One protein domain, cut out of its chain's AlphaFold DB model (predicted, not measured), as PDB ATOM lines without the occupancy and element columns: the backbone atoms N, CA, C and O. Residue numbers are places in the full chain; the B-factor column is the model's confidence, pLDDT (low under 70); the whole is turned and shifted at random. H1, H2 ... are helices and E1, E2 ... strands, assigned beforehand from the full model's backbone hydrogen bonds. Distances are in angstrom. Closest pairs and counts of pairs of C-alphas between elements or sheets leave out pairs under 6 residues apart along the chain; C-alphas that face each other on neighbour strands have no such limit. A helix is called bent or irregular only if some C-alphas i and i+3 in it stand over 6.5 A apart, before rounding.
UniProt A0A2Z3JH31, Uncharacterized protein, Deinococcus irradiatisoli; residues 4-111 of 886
ATOM      1  N   THR A   4     626.140 489.854 488.468       69.69
ATOM      2  CA  THR A   4     625.520 489.434 489.740       69.69
ATOM      3  C   THR A   4     624.270 488.580 489.531       69.69
ATOM      4  O   THR A   4     624.042 487.623 490.275       69.69
ATOM      5  N   LEU A   5     623.495 488.861 488.479       72.19
ATOM      6  CA  LEU A   5     622.343 488.048 488.097       72.19
ATOM      7  C   LEU A   5     622.800 486.686 487.574       72.19
ATOM      8  O   LEU A   5     622.327 485.656 488.048       72.19
ATOM      9  N   ILE A   6     623.788 486.678 486.673       80.62
ATOM     10  CA  ILE A   6     624.390 485.440 486.154       80.62
ATOM     11  C   ILE A   6     624.959 484.605 487.306       80.62
ATOM     12  O   ILE A   6     624.771 483.394 487.327       80.62
ATOM     13  N   ALA A   7     625.605 485.236 488.293       83.44
ATOM     14  CA  ALA A   7     626.148 484.539 489.457       83.44
ATOM     15  C   ALA A   7     625.056 483.818 490.256       83.44
ATOM     16  O   ALA A   7     625.237 482.661 490.638       83.44
ATOM     17  N   ARG A   8     623.902 484.465 490.462       81.75
ATOM     18  CA  ARG A   8     622.786 483.851 491.186       81.75
ATOM     19  C   ARG A   8     622.148 482.703 490.405       81.75
ATOM     20  O   ARG A   8     621.900 481.655 490.989       81.75
ATOM     21  N   GLU A   9     621.926 482.861 489.105       83.88
ATOM     22  CA  GLU A   9     621.391 481.786 488.253       83.88
ATOM     23  C   GLU A   9     622.360 480.598 488.169       83.88
ATOM     24  O   GLU A   9     621.948 479.440 488.216       83.88
ATOM     25  N   LEU A  10     623.666 480.874 488.123       87.38
ATOM     26  CA  LEU A  10     624.718 479.863 488.143       87.38
ATOM     27  C   LEU A  10     624.729 479.081 489.469       87.38
ATOM     28  O   LEU A  10     624.813 477.852 489.451       87.38
ATOM     29  N   GLU A  11     624.579 479.763 490.611       87.75
ATOM     30  CA  GLU A  11     624.409 479.117 491.923       87.75
ATOM     31  C   GLU A  11     623.200 478.176 491.945       87.75
ATOM     32  O   GLU A  11     623.326 477.029 492.375       87.75
ATOM     33  N   MET A  12     622.038 478.651 491.483       87.19
ATOM     34  CA  MET A  12     620.793 477.876 491.509       87.19
ATOM     35  C   MET A  12     620.837 476.701 490.529       87.19
ATOM     36  O   MET A  12     620.383 475.612 490.867       87.19
ATOM     37  N   THR A  13     621.472 476.871 489.367       86.06
ATOM     38  CA  THR A  13     621.664 475.799 488.378       86.06
ATOM     39  C   THR A  13     622.523 474.665 488.944       86.06
ATOM     40  O   THR A  13     622.167 473.491 488.823       86.06
ATOM     41  N   ILE A  14     623.642 474.994 489.601       88.25
ATOM     42  CA  ILE A  14     624.506 473.979 490.222       88.25
ATOM     43  C   ILE A  14     623.816 473.359 491.447       88.25
ATOM     44  O   ILE A  14     623.949 472.156 491.671       88.25
ATOM     45  N   LEU A  15     623.043 474.139 492.214       86.62
ATOM     46  CA  LEU A  15     622.265 473.623 493.342       86.62
ATOM     47  C   LEU A  15     621.190 472.627 492.888       86.62
ATOM     48  O   LEU A  15     621.070 471.559 493.482       86.62
ATOM     49  N   ALA A  16     620.442 472.947 491.831       85.81
ATOM     50  CA  ALA A  16     619.436 472.056 491.259       85.81
ATOM     51  C   ALA A  16     620.062 470.724 490.833       85.81
ATOM     52  O   ALA A  16     619.533 469.663 491.158       85.81
ATOM     53  N   LYS A  17     621.246 470.770 490.208       85.69
ATOM     54  CA  LYS A  17     622.012 469.563 489.871       85.69
ATOM     55  C   LYS A  17     622.532 468.802 491.081       85.69
ATOM     56  O   LYS A  17     622.542 467.577 491.064       85.69
ATOM     57  N   LEU A  18     622.926 469.491 492.146       83.75
ATOM     58  CA  LEU A  18     623.336 468.835 493.383       83.75
ATOM     59  C   LEU A  18     622.168 468.085 494.052       83.75
ATOM     60  O   LEU A  18     622.373 467.006 494.603       83.75
ATOM     61  N   LEU A  19     620.951 468.629 493.978       82.44
ATOM     62  CA  LEU A  19     619.740 468.039 494.559       82.44
ATOM     63  C   LEU A  19     619.184 466.834 493.788       82.44
ATOM     64  O   LEU A  19     618.282 466.169 494.295       82.44
ATOM     65  N   GLU A  20     619.735 466.489 492.624       82.12
ATOM     66  CA  GLU A  20     619.426 465.217 491.954       82.12
ATOM     67  C   GLU A  20     619.938 463.999 492.756       82.12
ATOM     68  O   GLU A  20     619.450 462.893 492.553       82.12
ATOM     69  N   GLY A  21     620.883 464.181 493.692       74.94
ATOM     70  CA  GLY A  21     621.378 463.113 494.570       74.94
ATOM     71  C   GLY A  21     620.522 462.876 495.824       74.94
ATOM     72  O   GLY A  21     619.955 463.811 496.386       74.94
ATOM     73  N   ASP A  22     620.490 461.633 496.319       69.44
ATOM     74  CA  ASP A  22     619.629 461.214 497.442       69.44
ATOM     75  C   ASP A  22     619.991 461.862 498.795       69.44
ATOM     76  O   ASP A  22     619.120 462.093 499.635       69.44
ATOM     77  N   PHE A  23     621.266 462.217 499.008       72.81
ATOM     78  CA  PHE A  23     621.764 462.800 500.260       72.81
ATOM     79  C   PHE A  23     622.545 464.099 500.015       72.81
ATOM     80  O   PHE A  23     623.691 464.071 499.564       72.81
ATOM     81  N   VAL A  24     621.945 465.241 500.373       72.50
ATOM     82  CA  VAL A  24     622.561 466.577 500.257       72.50
ATOM     83  C   VAL A  24     622.599 467.274 501.616       72.50
ATOM     84  O   VAL A  24     621.570 467.409 502.282       72.50
ATOM     85  N   ASN A  25     623.785 467.719 502.032       71.00
ATOM     86  CA  ASN A  25     624.028 468.428 503.290       71.00
ATOM     87  C   ASN A  25     625.167 469.463 503.134       71.00
ATOM     88  O   ASN A  25     625.666 469.707 502.037       71.00
ATOM     89  N   ALA A  26     625.608 470.067 504.241       64.00
ATOM     90  CA  ALA A  26     626.621 471.122 504.241       64.00
ATOM     91  C   ALA A  26     628.009 470.703 503.725       64.00
ATOM     92  O   ALA A  26     628.800 471.578 503.369       64.00
ATOM     93  N   SER A  27     628.325 469.403 503.686       66.38
ATOM     94  CA  SER A  27     629.595 468.895 503.152       66.38
ATOM     95  C   SER A  27     629.520 468.493 501.678       66.38
ATOM     96  O   SER A  27     630.556 468.191 501.079       66.38
ATOM     97  N   SER A  28     628.332 468.528 501.068       72.69
ATOM     98  CA  SER A  28     628.154 468.270 499.644       72.69
ATOM     99  C   SER A  28     628.886 469.321 498.802       72.69
ATOM    100  O   SER A  28     628.722 470.523 498.999       72.69
ATOM    101  N   ASN A  29     629.690 468.868 497.839       73.75
ATOM    102  CA  ASN A  29     630.369 469.728 496.873       73.75
ATOM    103  C   ASN A  29     630.174 469.134 495.474       73.75
ATOM    104  O   ASN A  29     630.593 468.005 495.227       73.75
ATOM    105  N   LEU A  30     629.579 469.898 494.558       82.25
ATOM    106  CA  LEU A  30     629.471 469.531 493.144       82.25
ATOM    107  C   LEU A  30     630.334 470.483 492.321       82.25
ATOM    108  O   LEU A  30     630.273 471.696 492.511       82.25
ATOM    109  N   THR A  31     631.152 469.925 491.427       85.88
ATOM    110  CA  THR A  31     631.928 470.687 490.439       85.88
ATOM    111  C   THR A  31     631.437 470.300 489.053       85.88
ATOM    112  O   THR A  31     631.406 469.111 488.738       85.88
ATOM    113  N   MET A  32     631.044 471.282 488.244       86.94
ATOM    114  CA  MET A  32     630.555 471.060 486.884       86.94
ATOM    115  C   MET A  32     631.473 471.717 485.845       86.94
ATOM    116  O   MET A  32     631.971 472.818 486.097       86.94
ATOM    117  N   PRO A  33     631.683 471.095 484.667       88.44
ATOM    118  CA  PRO A  33     632.434 471.712 483.576       88.44
ATOM    119  C   PRO A  33     631.757 472.982 483.045       88.44
ATOM    120  O   PRO A  33     630.547 473.004 482.812       88.44
ATOM    121  N   GLY A  34     632.548 474.022 482.782       86.50
ATOM    122  CA  GLY A  34     632.089 475.328 482.306       86.50
ATOM    123  C   GLY A  34     631.358 475.261 480.966       86.50
ATOM    124  O   GLY A  34     630.350 475.936 480.795       86.50
ATOM    125  N   ALA A  35     631.786 474.386 480.049       84.88
ATOM    126  CA  ALA A  35     631.088 474.164 478.778       84.88
ATOM    127  C   ALA A  35     629.671 473.574 478.974       84.88
ATOM    128  O   ALA A  35     628.734 473.964 478.280       84.88
ATOM    129  N   VAL A  36     629.482 472.692 479.966       85.00
ATOM    130  CA  VAL A  36     628.162 472.131 480.319       85.00
ATOM    131  C   VAL A  36     627.282 473.195 480.974       85.00
ATOM    132  O   VAL A  36     626.110 473.327 480.632       85.00
ATOM    133  N   LEU A  37     627.848 473.975 481.900       87.56
ATOM    134  CA  LEU A  37     627.136 475.064 482.569       87.56
ATOM    135  C   LEU A  37     626.691 476.139 481.582       87.56
ATOM    136  O   LEU A  37     625.558 476.600 481.662       87.56
ATOM    137  N   LEU A  38     627.540 476.478 480.613       87.00
ATOM    138  CA  LEU A  38     627.204 477.419 479.552       87.00
ATOM    139  C   LEU A  38     626.005 476.947 478.741       87.00
ATOM    140  O   LEU A  38     625.081 477.722 478.517       87.00
ATOM    141  N   LYS A  39     625.986 475.669 478.353       83.38
ATOM    142  CA  LYS A  39     624.847 475.075 477.651       83.38
ATOM    143  C   LYS A  39     623.565 475.158 478.477       83.38
ATOM    144  O   LYS A  39     622.539 475.592 477.964       83.38
ATOM    145  N   LEU A  40     623.625 474.774 479.755       81.75
ATOM    146  CA  LEU A  40     622.468 474.832 480.649       81.75
ATOM    147  C   LEU A  40     621.969 476.267 480.823       81.75
ATOM    148  O   LEU A  40     620.777 476.506 480.703       81.75
ATOM    149  N   MET A  41     622.863 477.228 481.039       83.56
ATOM    150  CA  MET A  41     622.476 478.621 481.248       83.56
ATOM    151  C   MET A  41     621.985 479.305 479.973       83.56
ATOM    152  O   MET A  41     621.077 480.122 480.062       83.56
ATOM    153  N   ARG A  42     622.504 478.954 478.790       82.81
ATOM    154  CA  ARG A  42     621.996 479.472 477.506       82.81
ATOM    155  C   ARG A  42     620.547 479.070 477.248       82.81
ATOM    156  O   ARG A  42     619.785 479.886 476.742       82.81
ATOM    157  N   LEU A  43     620.139 477.870 477.673       71.06
ATOM    158  CA  LEU A  43     618.738 477.440 477.586       71.06
ATOM    159  C   LEU A  43     617.789 478.342 478.394       71.06
ATOM    160  O   LEU A  43     616.627 478.474 478.020       71.06
ATOM    161  N   TYR A  44     618.274 478.969 479.472       66.12
ATOM    162  CA  TYR A  44     617.463 479.806 480.365       66.12
ATOM    163  C   TYR A  44     617.648 481.318 480.157       66.12
ATOM    164  O   TYR A  44     616.692 482.072 480.309       66.12
ATOM    165  N   LEU A  45     618.858 481.773 479.821       71.06
ATOM    166  CA  LEU A  45     619.239 483.191 479.719       71.06
ATOM    167  C   LEU A  45     619.503 483.653 478.278       71.06
ATOM    168  O   LEU A  45     619.664 484.848 478.045       71.06
ATOM    169  N   GLY A  46     619.521 482.735 477.308       69.56
ATOM    170  CA  GLY A  46     619.724 483.008 475.885       69.56
ATOM    171  C   GLY A  46     621.155 482.776 475.382       69.56
ATOM    172  O   GLY A  46     622.122 482.728 476.143       69.56
ATOM    173  N   ASP A  47     621.294 482.671 474.057       72.69
ATOM    174  CA  ASP A  47     622.527 482.230 473.374       72.69
ATOM    175  C   ASP A  47     623.709 483.210 473.456       72.69
ATOM    176  O   ASP A  47     624.851 482.846 473.180       72.69
ATOM    177  N   HIS A  48     623.454 484.449 473.870       73.00
ATOM    178  CA  HIS A  48     624.455 485.512 473.972       73.00
ATOM    179  C   HIS A  48     625.400 485.358 475.176       73.00
ATOM    180  O   HIS A  48     626.387 486.084 475.265       73.00
ATOM    181  N   LEU A  49     625.132 484.418 476.091       76.31
ATOM    182  CA  LEU A  49     626.024 484.119 477.211       76.31
ATOM    183  C   LEU A  49     627.346 483.521 476.701       76.31
ATOM    184  O   LEU A  49     627.347 482.610 475.864       76.31
ATOM    185  N   THR A  50     628.476 483.982 477.233       84.88
ATOM    186  CA  THR A  50     629.817 483.470 476.905       84.88
ATOM    187  C   THR A  50     630.490 482.795 478.105       84.88
ATOM    188  O   THR A  50     630.078 482.956 479.253       84.88
ATOM    189  N   LEU A  51     631.583 482.060 477.861       82.75
ATOM    190  CA  LEU A  51     632.426 481.518 478.940       82.75
ATOM    191  C   LEU A  51     632.995 482.621 479.845       82.75
ATOM    192  O   LEU A  51     633.088 482.429 481.054       82.75
ATOM    193  N   SER A  52     633.334 483.783 479.278       82.56
ATOM    194  CA  SER A  52     633.857 484.914 480.051       82.56
ATOM    195  C   SER A  52     632.809 485.482 481.011       82.56
ATOM    196  O   SER A  52     633.146 485.936 482.104       82.56
ATOM    197  N   ASP A  53     631.528 485.423 480.643       81.94
ATOM    198  CA  ASP A  53     630.436 485.837 481.526       81.94
ATOM    199  C   ASP A  53     630.289 484.887 482.719       81.94
ATOM    200  O   ASP A  53     630.110 485.350 483.844       81.94
ATOM    201  N   LEU A  54     630.452 483.576 482.501       83.56
ATOM    202  CA  LEU A  54     630.458 482.577 483.574       83.56
ATOM    203  C   LEU A  54     631.642 482.745 484.526       83.56
ATOM    204  O   LEU A  54     631.465 482.647 485.737       83.56
ATOM    205  N   GLU A  55     632.840 483.004 484.001       84.56
ATOM    206  CA  GLU A  55     634.039 483.240 484.817       84.56
ATOM    207  C   GLU A  55     633.878 484.487 485.690       84.56
ATOM    208  O   GLU A  55     634.143 484.444 486.894       84.56
ATOM    209  N   ARG A  56     633.376 485.584 485.107       82.19
ATOM    210  CA  ARG A  56     633.082 486.823 485.843       82.19
ATOM    211  C   ARG A  56     632.008 486.609 486.906       82.19
ATOM    212  O   ARG A  56     632.175 487.065 488.032       82.19
ATOM    213  N   ALA A  57     630.943 485.884 486.581       81.31
ATOM    214  CA  ALA A  57     629.871 485.563 487.515       81.31
ATOM    215  C   ALA A  57     630.345 484.676 488.680       81.31
ATOM    216  O   ALA A  57     630.061 484.962 489.845       81.31
ATOM    217  N   ALA A  58     631.127 483.632 488.389       85.19
ATOM    218  CA  ALA A  58     631.686 482.742 489.402       85.19
ATOM    219  C   ALA A  58     632.650 483.469 490.353       85.19
ATOM    220  O   ALA A  58     632.689 483.144 491.537       85.19
ATOM    221  N   ALA A  59     633.387 484.472 489.862       83.31
ATOM    222  CA  ALA A  59     634.277 485.291 490.683       83.31
ATOM    223  C   ALA A  59     633.535 486.241 491.645       83.31
ATOM    224  O   ALA A  59     634.086 486.608 492.682       83.31
ATOM    225  N   LEU A  60     632.302 486.644 491.317       81.69
ATOM    226  CA  LEU A  60     631.497 487.552 492.145       81.69
ATOM    227  C   LEU A  60     630.708 486.835 493.244       81.69
ATOM    228  O   LEU A  60     630.409 487.441 494.275       81.69
ATOM    229  N   SER A  61     630.356 485.565 493.044       81.88
ATOM    230  CA  SER A  61     629.618 484.800 494.047       81.88
ATOM    231  C   SER A  61     630.540 484.332 495.184       81.88
ATOM    232  O   SER A  61     631.522 483.630 494.939       81.88
ATOM    233  N   PRO A  62     630.194 484.585 496.461       81.88
ATOM    234  CA  PRO A  62     630.926 484.014 497.592       81.88
ATOM    235  C   PRO A  62     630.719 482.496 497.731       81.88
ATOM    236  O   PRO A  62     631.410 481.845 498.526       81.88
ATOM    237  N   HIS A  63     629.765 481.930 496.993       84.38
ATOM    238  CA  HIS A  63     629.322 480.544 497.067       84.38
ATOM    239  C   HIS A  63     629.875 479.665 495.948       84.38
ATOM    240  O   HIS A  63     629.761 478.443 496.034       84.38
ATOM    241  N   LEU A  64     630.493 480.263 494.934       86.75
ATOM    242  CA  LEU A  64     631.108 479.558 493.822       86.75
ATOM    243  C   LEU A  64     632.637 479.588 493.937       86.75
ATOM    244  O   LEU A  64     633.231 480.456 494.572       86.75
ATOM    245  N   GLU A  65     633.283 478.587 493.354       86.88
ATOM    246  CA  GLU A  65     634.734 478.500 493.227       86.88
ATOM    247  C   GLU A  65     635.087 477.988 491.832       86.88
ATOM    248  O   GLU A  65     634.573 476.962 491.390       86.88
ATOM    249  N   THR A  66     635.991 478.676 491.143       86.94
ATOM    250  CA  THR A  66     636.517 478.228 489.851       86.94
ATOM    251  C   THR A  66     637.720 477.311 490.044       86.94
ATOM    252  O   THR A  66     638.665 477.655 490.754       86.94
ATOM    253  N   THR A  67     637.730 476.171 489.364       85.81
ATOM    254  CA  THR A  67     638.834 475.201 489.347       85.81
ATOM    255  C   THR A  67     639.100 474.758 487.914       85.81
ATOM    256  O   THR A  67     638.145 474.483 487.201       85.81
ATOM    257  N   SER A  68     640.352 474.625 487.476       84.69
ATOM    258  CA  SER A  68     640.634 474.055 486.149       84.69
ATOM    259  C   SER A  68     640.717 472.529 486.216       84.69
ATOM    260  O   SER A  68     641.434 471.977 487.051       84.69
ATOM    261  N   TYR A  69     640.034 471.844 485.303       74.38
ATOM    262  CA  TYR A  69     640.259 470.434 485.000       74.38
ATOM    263  C   TYR A  69     641.600 470.245 484.273       74.38
ATOM    264  O   TYR A  69     642.089 471.156 483.600       74.38
ATOM    265  N   GLN A  70     642.192 469.052 484.401       75.00
ATOM    266  CA  GLN A  70     643.439 468.680 483.712       75.00
ATOM    267  C   GLN A  70     643.251 468.534 482.193       75.00
ATOM    268  O   GLN A  70     644.187 468.744 481.427       75.00
ATOM    269  N   THR A  71     642.038 468.196 481.753       77.38
ATOM    270  CA  THR A  71     641.655 468.039 480.347       77.38
ATOM    271  C   THR A  71     640.445 468.914 480.023       77.38
ATOM    272  O   THR A  71     639.526 469.057 480.829       77.38
ATOM    273  N   ALA A  72     640.452 469.534 478.839       79.69
ATOM    274  CA  ALA A  72     639.352 470.380 478.383       79.69
ATOM    275  C   ALA A  72     638.151 469.532 477.939       79.69
ATOM    276  O   ALA A  72     638.308 468.609 477.137       79.69
ATOM    277  N   TYR A  73     636.958 469.885 478.414       80.00
ATOM    278  CA  TYR A  73     635.696 469.279 477.999       80.00
ATOM    279  C   TYR A  73     635.180 469.984 476.743       80.00
ATOM    280  O   TYR A  73     635.176 471.214 476.684       80.00
ATOM    281  N   LEU A  74     634.758 469.203 475.746       84.06
ATOM    282  CA  LEU A  74     634.064 469.691 474.555       84.06
ATOM    283  C   LEU A  74     632.574 469.387 474.706       84.06
ATOM    284  O   LEU A  74     632.196 468.224 474.844       84.06
ATOM    285  N   VAL A  75     631.748 470.427 474.678       79.12
ATOM    286  CA  VAL A  75     630.288 470.312 474.623       79.12
ATOM    287  C   VAL A  75     629.815 471.235 473.512       79.12
ATOM    288  O   VAL A  75     630.123 472.426 473.539       79.12
ATOM    289  N   ASP A  76     629.106 470.670 472.537       80.50
ATOM    290  CA  ASP A  76     628.752 471.339 471.282       80.50
ATOM    291  C   ASP A  76     630.009 471.910 470.581       80.50
ATOM    292  O   ASP A  76     630.923 471.148 470.261       80.50
ATOM    293  N   ASP A  77     630.085 473.223 470.356       79.44
ATOM    294  CA  ASP A  77     631.203 473.938 469.721       79.44
ATOM    295  C   ASP A  77     632.230 474.513 470.721       79.44
ATOM    296  O   ASP A  77     633.250 475.082 470.323       79.44
ATOM    297  N   VAL A  78     632.011 474.343 472.030       77.44
ATOM    298  CA  VAL A  78     632.814 474.984 473.081       77.44
ATOM    299  C   VAL A  78     633.744 473.981 473.768       77.44
ATOM    300  O   VAL A  78     633.299 473.077 474.477       77.44
ATOM    301  N   LYS A  79     635.065 474.173 473.607       85.38
ATOM    302  CA  LYS A  79     636.124 473.387 474.270       85.38
ATOM    303  C   LYS A  79     636.817 474.198 475.364       85.38
ATOM    304  O   LYS A  79     637.510 475.165 475.059       85.38
ATOM    305  N   ASN A  80     636.677 473.802 476.630       86.31
ATOM    306  CA  ASN A  80     637.222 474.573 477.753       86.31
ATOM    307  C   ASN A  80     637.530 473.691 478.990       86.31
ATOM    308  O   ASN A  80     636.904 472.650 479.191       86.31
ATOM    309  N   SER A  81     638.532 474.070 479.797       87.88
ATOM    310  CA  SER A  81     638.975 473.338 481.001       87.88
ATOM    311  C   SER A  81     638.441 473.895 482.329       87.88
ATOM    312  O   SER A  81     638.737 473.340 483.381       87.88
ATOM    313  N   LEU A  82     637.659 474.968 482.319       88.75
ATOM    314  CA  LEU A  82     637.006 475.572 483.477       88.75
ATOM    315  C   LEU A  82     636.040 474.579 484.120       88.75
ATOM    316  O   LEU A  82     635.225 473.943 483.452       88.75
ATOM    317  N   GLY A  83     636.094 474.499 485.439       87.88
ATOM    318  CA  GLY A  83     635.097 473.888 486.299       87.88
ATOM    319  C   GLY A  83     634.613 474.901 487.323       87.88
ATOM    320  O   GLY A  83     635.408 475.671 487.859       87.88
ATOM    321  N   VAL A  84     633.314 474.899 487.604       88.56
ATOM    322  CA  VAL A  84     632.714 475.740 488.645       88.56
ATOM    323  C   VAL A  84     632.161 474.835 489.737       88.56
ATOM    324  O   VAL A  84     631.385 473.916 489.468       88.56
ATOM    325  N   ARG A  85     632.593 475.078 490.973       87.75
ATOM    326  CA  ARG A  85     632.213 474.339 492.175       87.75
ATOM    327  C   ARG A  85     631.277 475.166 493.047       87.75
ATOM    328  O   ARG A  85     631.595 476.308 493.360       87.75
ATOM    329  N   LEU A  86     630.187 474.562 493.516       86.44
ATOM    330  CA  LEU A  86     629.312 475.150 494.537       86.44
ATOM    331  C   LEU A  86     629.790 474.765 495.946       86.44
ATOM    332  O   LEU A  86     629.917 473.583 496.267       86.44
ATOM    333  N   ARG A  87     630.048 475.768 496.795       82.38
ATOM    334  CA  ARG A  87     630.507 475.631 498.187       82.38
ATOM    335  C   ARG A  87     629.341 475.768 499.164       82.38
ATOM    336  O   ARG A  87     629.100 476.831 499.739       82.38
ATOM    337  N   VAL A  88     628.659 474.655 499.396       73.25
ATOM    338  CA  VAL A  88     627.415 474.586 500.177       73.25
ATOM    339  C   VAL A  88     627.605 474.979 501.652       73.25
ATOM    340  O   VAL A  88     626.766 475.668 502.225       73.25
ATOM    341  N   HIS A  89     628.755 474.657 502.254       71.38
ATOM    342  CA  HIS A  89     629.103 475.051 503.629       71.38
ATOM    343  C   HIS A  89     629.075 476.573 503.876       71.38
ATOM    344  O   HIS A  89     628.917 477.013 505.014       71.38
ATOM    345  N   ARG A  90     629.215 477.398 502.826       71.75
ATOM    346  CA  ARG A  90     629.175 478.866 502.935       71.75
ATOM    347  C   ARG A  90     627.760 479.434 503.055       71.75
ATOM    348  O   ARG A  90     627.622 480.639 503.229       71.75
ATOM    349  N   TRP A  91     626.724 478.598 502.967       69.44
ATOM    350  CA  TRP A  91     625.320 479.006 503.109       69.44
ATOM    351  C   TRP A  91     624.845 478.978 504.575       69.44
ATOM    352  O   TRP A  91     623.679 479.240 504.865       69.44
ATOM    353  N   GLY A  92     625.749 478.699 505.523       66.56
ATOM    354  CA  GLY A  92     625.478 478.783 506.960       66.56
ATOM    355  C   GLY A  92     624.484 477.717 507.455       66.56
ATOM    356  O   GLY A  92     624.459 476.612 506.912       66.56
ATOM    357  N   PRO A  93     623.654 478.003 508.481       59.91
ATOM    358  CA  PRO A  93     622.731 477.024 509.075       59.91
ATOM    359  C   PRO A  93     621.651 476.508 508.105       59.91
ATOM    360  O   PRO A  93     621.051 475.468 508.365       59.91
ATOM    361  N   MET A  94     621.445 477.175 506.961       59.06
ATOM    362  CA  MET A  94     620.580 476.691 505.877       59.06
ATOM    363  C   MET A  94     621.120 475.423 505.203       59.06
ATOM    364  O   MET A  94     620.361 474.698 504.572       59.06
ATOM    365  N   ALA A  95     622.410 475.111 505.357       61.03
ATOM    366  CA  ALA A  95     623.032 473.944 504.745       61.03
ATOM    367  C   ALA A  95     622.841 472.630 505.531       61.03
ATOM    368  O   ALA A  95     623.367 471.587 505.140       61.03
ATOM    369  N   ALA A  96     622.099 472.655 506.642       60.94
ATOM    370  CA  ALA A  96     621.922 471.500 507.519       60.94
ATOM    371  C   ALA A  96     620.979 470.418 506.955       60.94
ATOM    372  O   ALA A  96     621.036 469.276 507.411       60.94
ATOM    373  N   SER A  97     620.113 470.743 505.984       71.00
ATOM    374  CA  SER A  97     619.129 469.796 505.444       71.00
ATOM    375  C   SER A  97     618.730 470.088 503.994       71.00
ATOM    376  O   SER A  97     618.592 471.242 503.591       71.00
ATOM    377  N   ARG A  98     618.454 469.020 503.231       80.62
ATOM    378  CA  ARG A  98     617.924 469.072 501.855       80.62
ATOM    379  C   ARG A  98     616.707 469.999 501.715       80.62
ATOM    380  O   ARG A  98     616.651 470.805 500.793       80.62
ATOM    381  N   GLY A  99     615.776 469.945 502.673       80.62
ATOM    382  CA  GLY A  99     614.535 470.728 502.633       80.62
ATOM    383  C   GLY A  99     614.742 472.248 502.597       80.62
ATOM    384  O   GLY A  99     613.918 472.963 502.033       80.62
ATOM    385  N   SER A 100     615.858 472.747 503.139       79.25
ATOM    386  CA  SER A 100     616.207 474.172 503.073       79.25
ATOM    387  C   SER A 100     616.632 474.593 501.663       79.25
ATOM    388  O   SER A 100     616.295 475.690 501.222       79.25
ATOM    389  N   PHE A 101     617.312 473.710 500.925       81.81
ATOM    390  CA  PHE A 101     617.683 473.945 499.530       81.81
ATOM    391  C   PHE A 101     616.487 473.809 498.582       81.81
ATOM    392  O   PHE A 101     616.318 474.654 497.708       81.81
ATOM    393  N   ASP A 102     615.612 472.821 498.805       81.88
ATOM    394  CA  ASP A 102     614.367 472.661 498.035       81.88
ATOM    395  C   ASP A 102     613.415 473.857 498.223       81.88
ATOM    396  O   ASP A 102     612.660 474.220 497.318       81.88
ATOM    397  N   LYS A 103     613.416 474.474 499.412       81.50
ATOM    398  CA  LYS A 103     612.686 475.719 499.674       81.50
ATOM    399  C   LYS A 103     613.324 476.899 498.940       81.50
ATOM    400  O   LYS A 103     612.601 477.677 498.332       81.50
ATOM    401  N   LEU A 104     614.654 477.004 498.954       81.69
ATOM    402  CA  LEU A 104     615.361 478.090 498.277       81.69
ATOM    403  C   LEU A 104     615.175 478.059 496.752       81.69
ATOM    404  O   LEU A 104     615.010 479.118 496.156       81.69
ATOM    405  N   LEU A 105     615.180 476.873 496.130       81.94
ATOM    406  CA  LEU A 105     614.883 476.743 494.699       81.94
ATOM    407  C   LEU A 105     613.453 477.185 494.383       81.94
ATOM    408  O   LEU A 105     613.266 478.012 493.501       81.94
ATOM    409  N   ARG A 106     612.461 476.737 495.165       80.31
ATOM    410  CA  ARG A 106     611.069 477.183 494.992       80.31
ATOM    411  C   ARG A 106     610.912 478.695 495.150       80.31
ATOM    412  O   ARG A 106     610.315 479.332 494.295       80.31
ATOM    413  N   GLU A 107     611.502 479.288 496.187       79.00
ATOM    414  CA  GLU A 107     611.480 480.745 496.384       79.00
ATOM    415  C   GLU A 107     612.183 481.502 495.246       79.00
ATOM    416  O   GLU A 107     611.800 482.620 494.902       79.00
ATOM    417  N   HIS A 108     613.227 480.914 494.658       76.44
ATOM    418  CA  HIS A 108     613.931 481.489 493.516       76.44
ATOM    419  C   HIS A 108     613.124 481.395 492.211       76.44
ATOM    420  O   HIS A 108     613.154 482.333 491.407       76.44
ATOM    421  N   ASP A 109     612.384 480.306 492.021       71.88
ATOM    422  CA  ASP A 109     611.492 480.100 490.878       71.88
ATOM    423  C   ASP A 109     610.235 480.986 490.968       71.88
ATOM    424  O   ASP A 109     609.743 481.471 489.952       71.88
ATOM    425  N   GLU A 110     609.755 481.275 492.182       67.00
ATOM    426  CA  GLU A 110     608.567 482.106 492.442       67.00
ATOM    427  C   GLU A 110     608.848 483.627 492.431       67.00
ATOM    428  O   GLU A 110     607.916 484.437 492.421       67.00
ATOM    429  N   ARG A 111     610.118 484.059 492.433       62.88
ATOM    430  CA  ARG A 111     610.479 485.485 492.522       62.88
ATOM    431  C   ARG A 111     610.208 486.222 491.197       62.88
ATOM    432  O   ARG A 111     610.748 485.817 490.168       62.88
TER     433      ARG A 111
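This is residues 4 to 111 of the 886 residues of an uncharacterized protein of Deinococcus irradiatisoli (UniProt A0A2Z3JH31). Three crossed helices, H1, H2 and H3, pack on a strongly twisted sheet of three strands, whose hairpin E2 and E3 bends over toward its turn. H4 and H5 make a corner at the end far from that turn. The 108 printed residues, mixed in class, run H1 E1 H2 H3 E2 E3 H4 H5; the sheet, E1 E3 E2, is all antiparallel. The whole is compact, with a radius of gyration of the C-alphas of 13.6 A, and spans 38 by 32 by 25 A.

H1, residues 4 to 18, begins at C-alpha 4 (625.520, 489.434, 489.740) and is 21.0 A long. E1 is residues 29 to 33, H2 34 to 45 and H3 51 to 60. E2, residues 64 to 75, 21.3 A, bends by 103 degrees at 71; E3, residues 78 to 87, 25.2 A, bends by 65 degrees at 81. H4, residues 88 to 96, is irregular, with C-alphas 90 and 93 9.1 A apart. H5, residues 98 to 110, 18.6 A, ends at C-alpha 110 (608.567, 482.106, 492.442).

H1, the hub, touches H3, about perpendicular at 87 degrees, closest at C-alphas 7 and 57, 4.3 A. H1 and H5 only just touch, with 3 pairs of C-alphas within 8 A, closest at 12 and 105, 6.8 A. H1 and H3 on one face of the sheet make two layers; H2 is on the sheet too. Between the neighbour strands E1 and E3, N 32 and O 84 are within hydrogen-bond range at 2.9 A, and between E2 and E3, N 67 and O 83 are within it at 2.8 A. E1, H2 H3, E2 form a split strand-helix-strand unit, two strands running the same way with E3 between them, its crossover right-handed. In H1, H3 and H5 every O i to N i+4 pair is within range, in H2 7 of 8, in H4 0 of 5, with 3 of 6 O i to N i+3 pairs.

The C-alphas of Asp 77 and Pro 93, the two farthest apart, are 40.4 A apart. The printed part has no cut and no long link. Residues 91 to 96 are among those with pLDDT under 70.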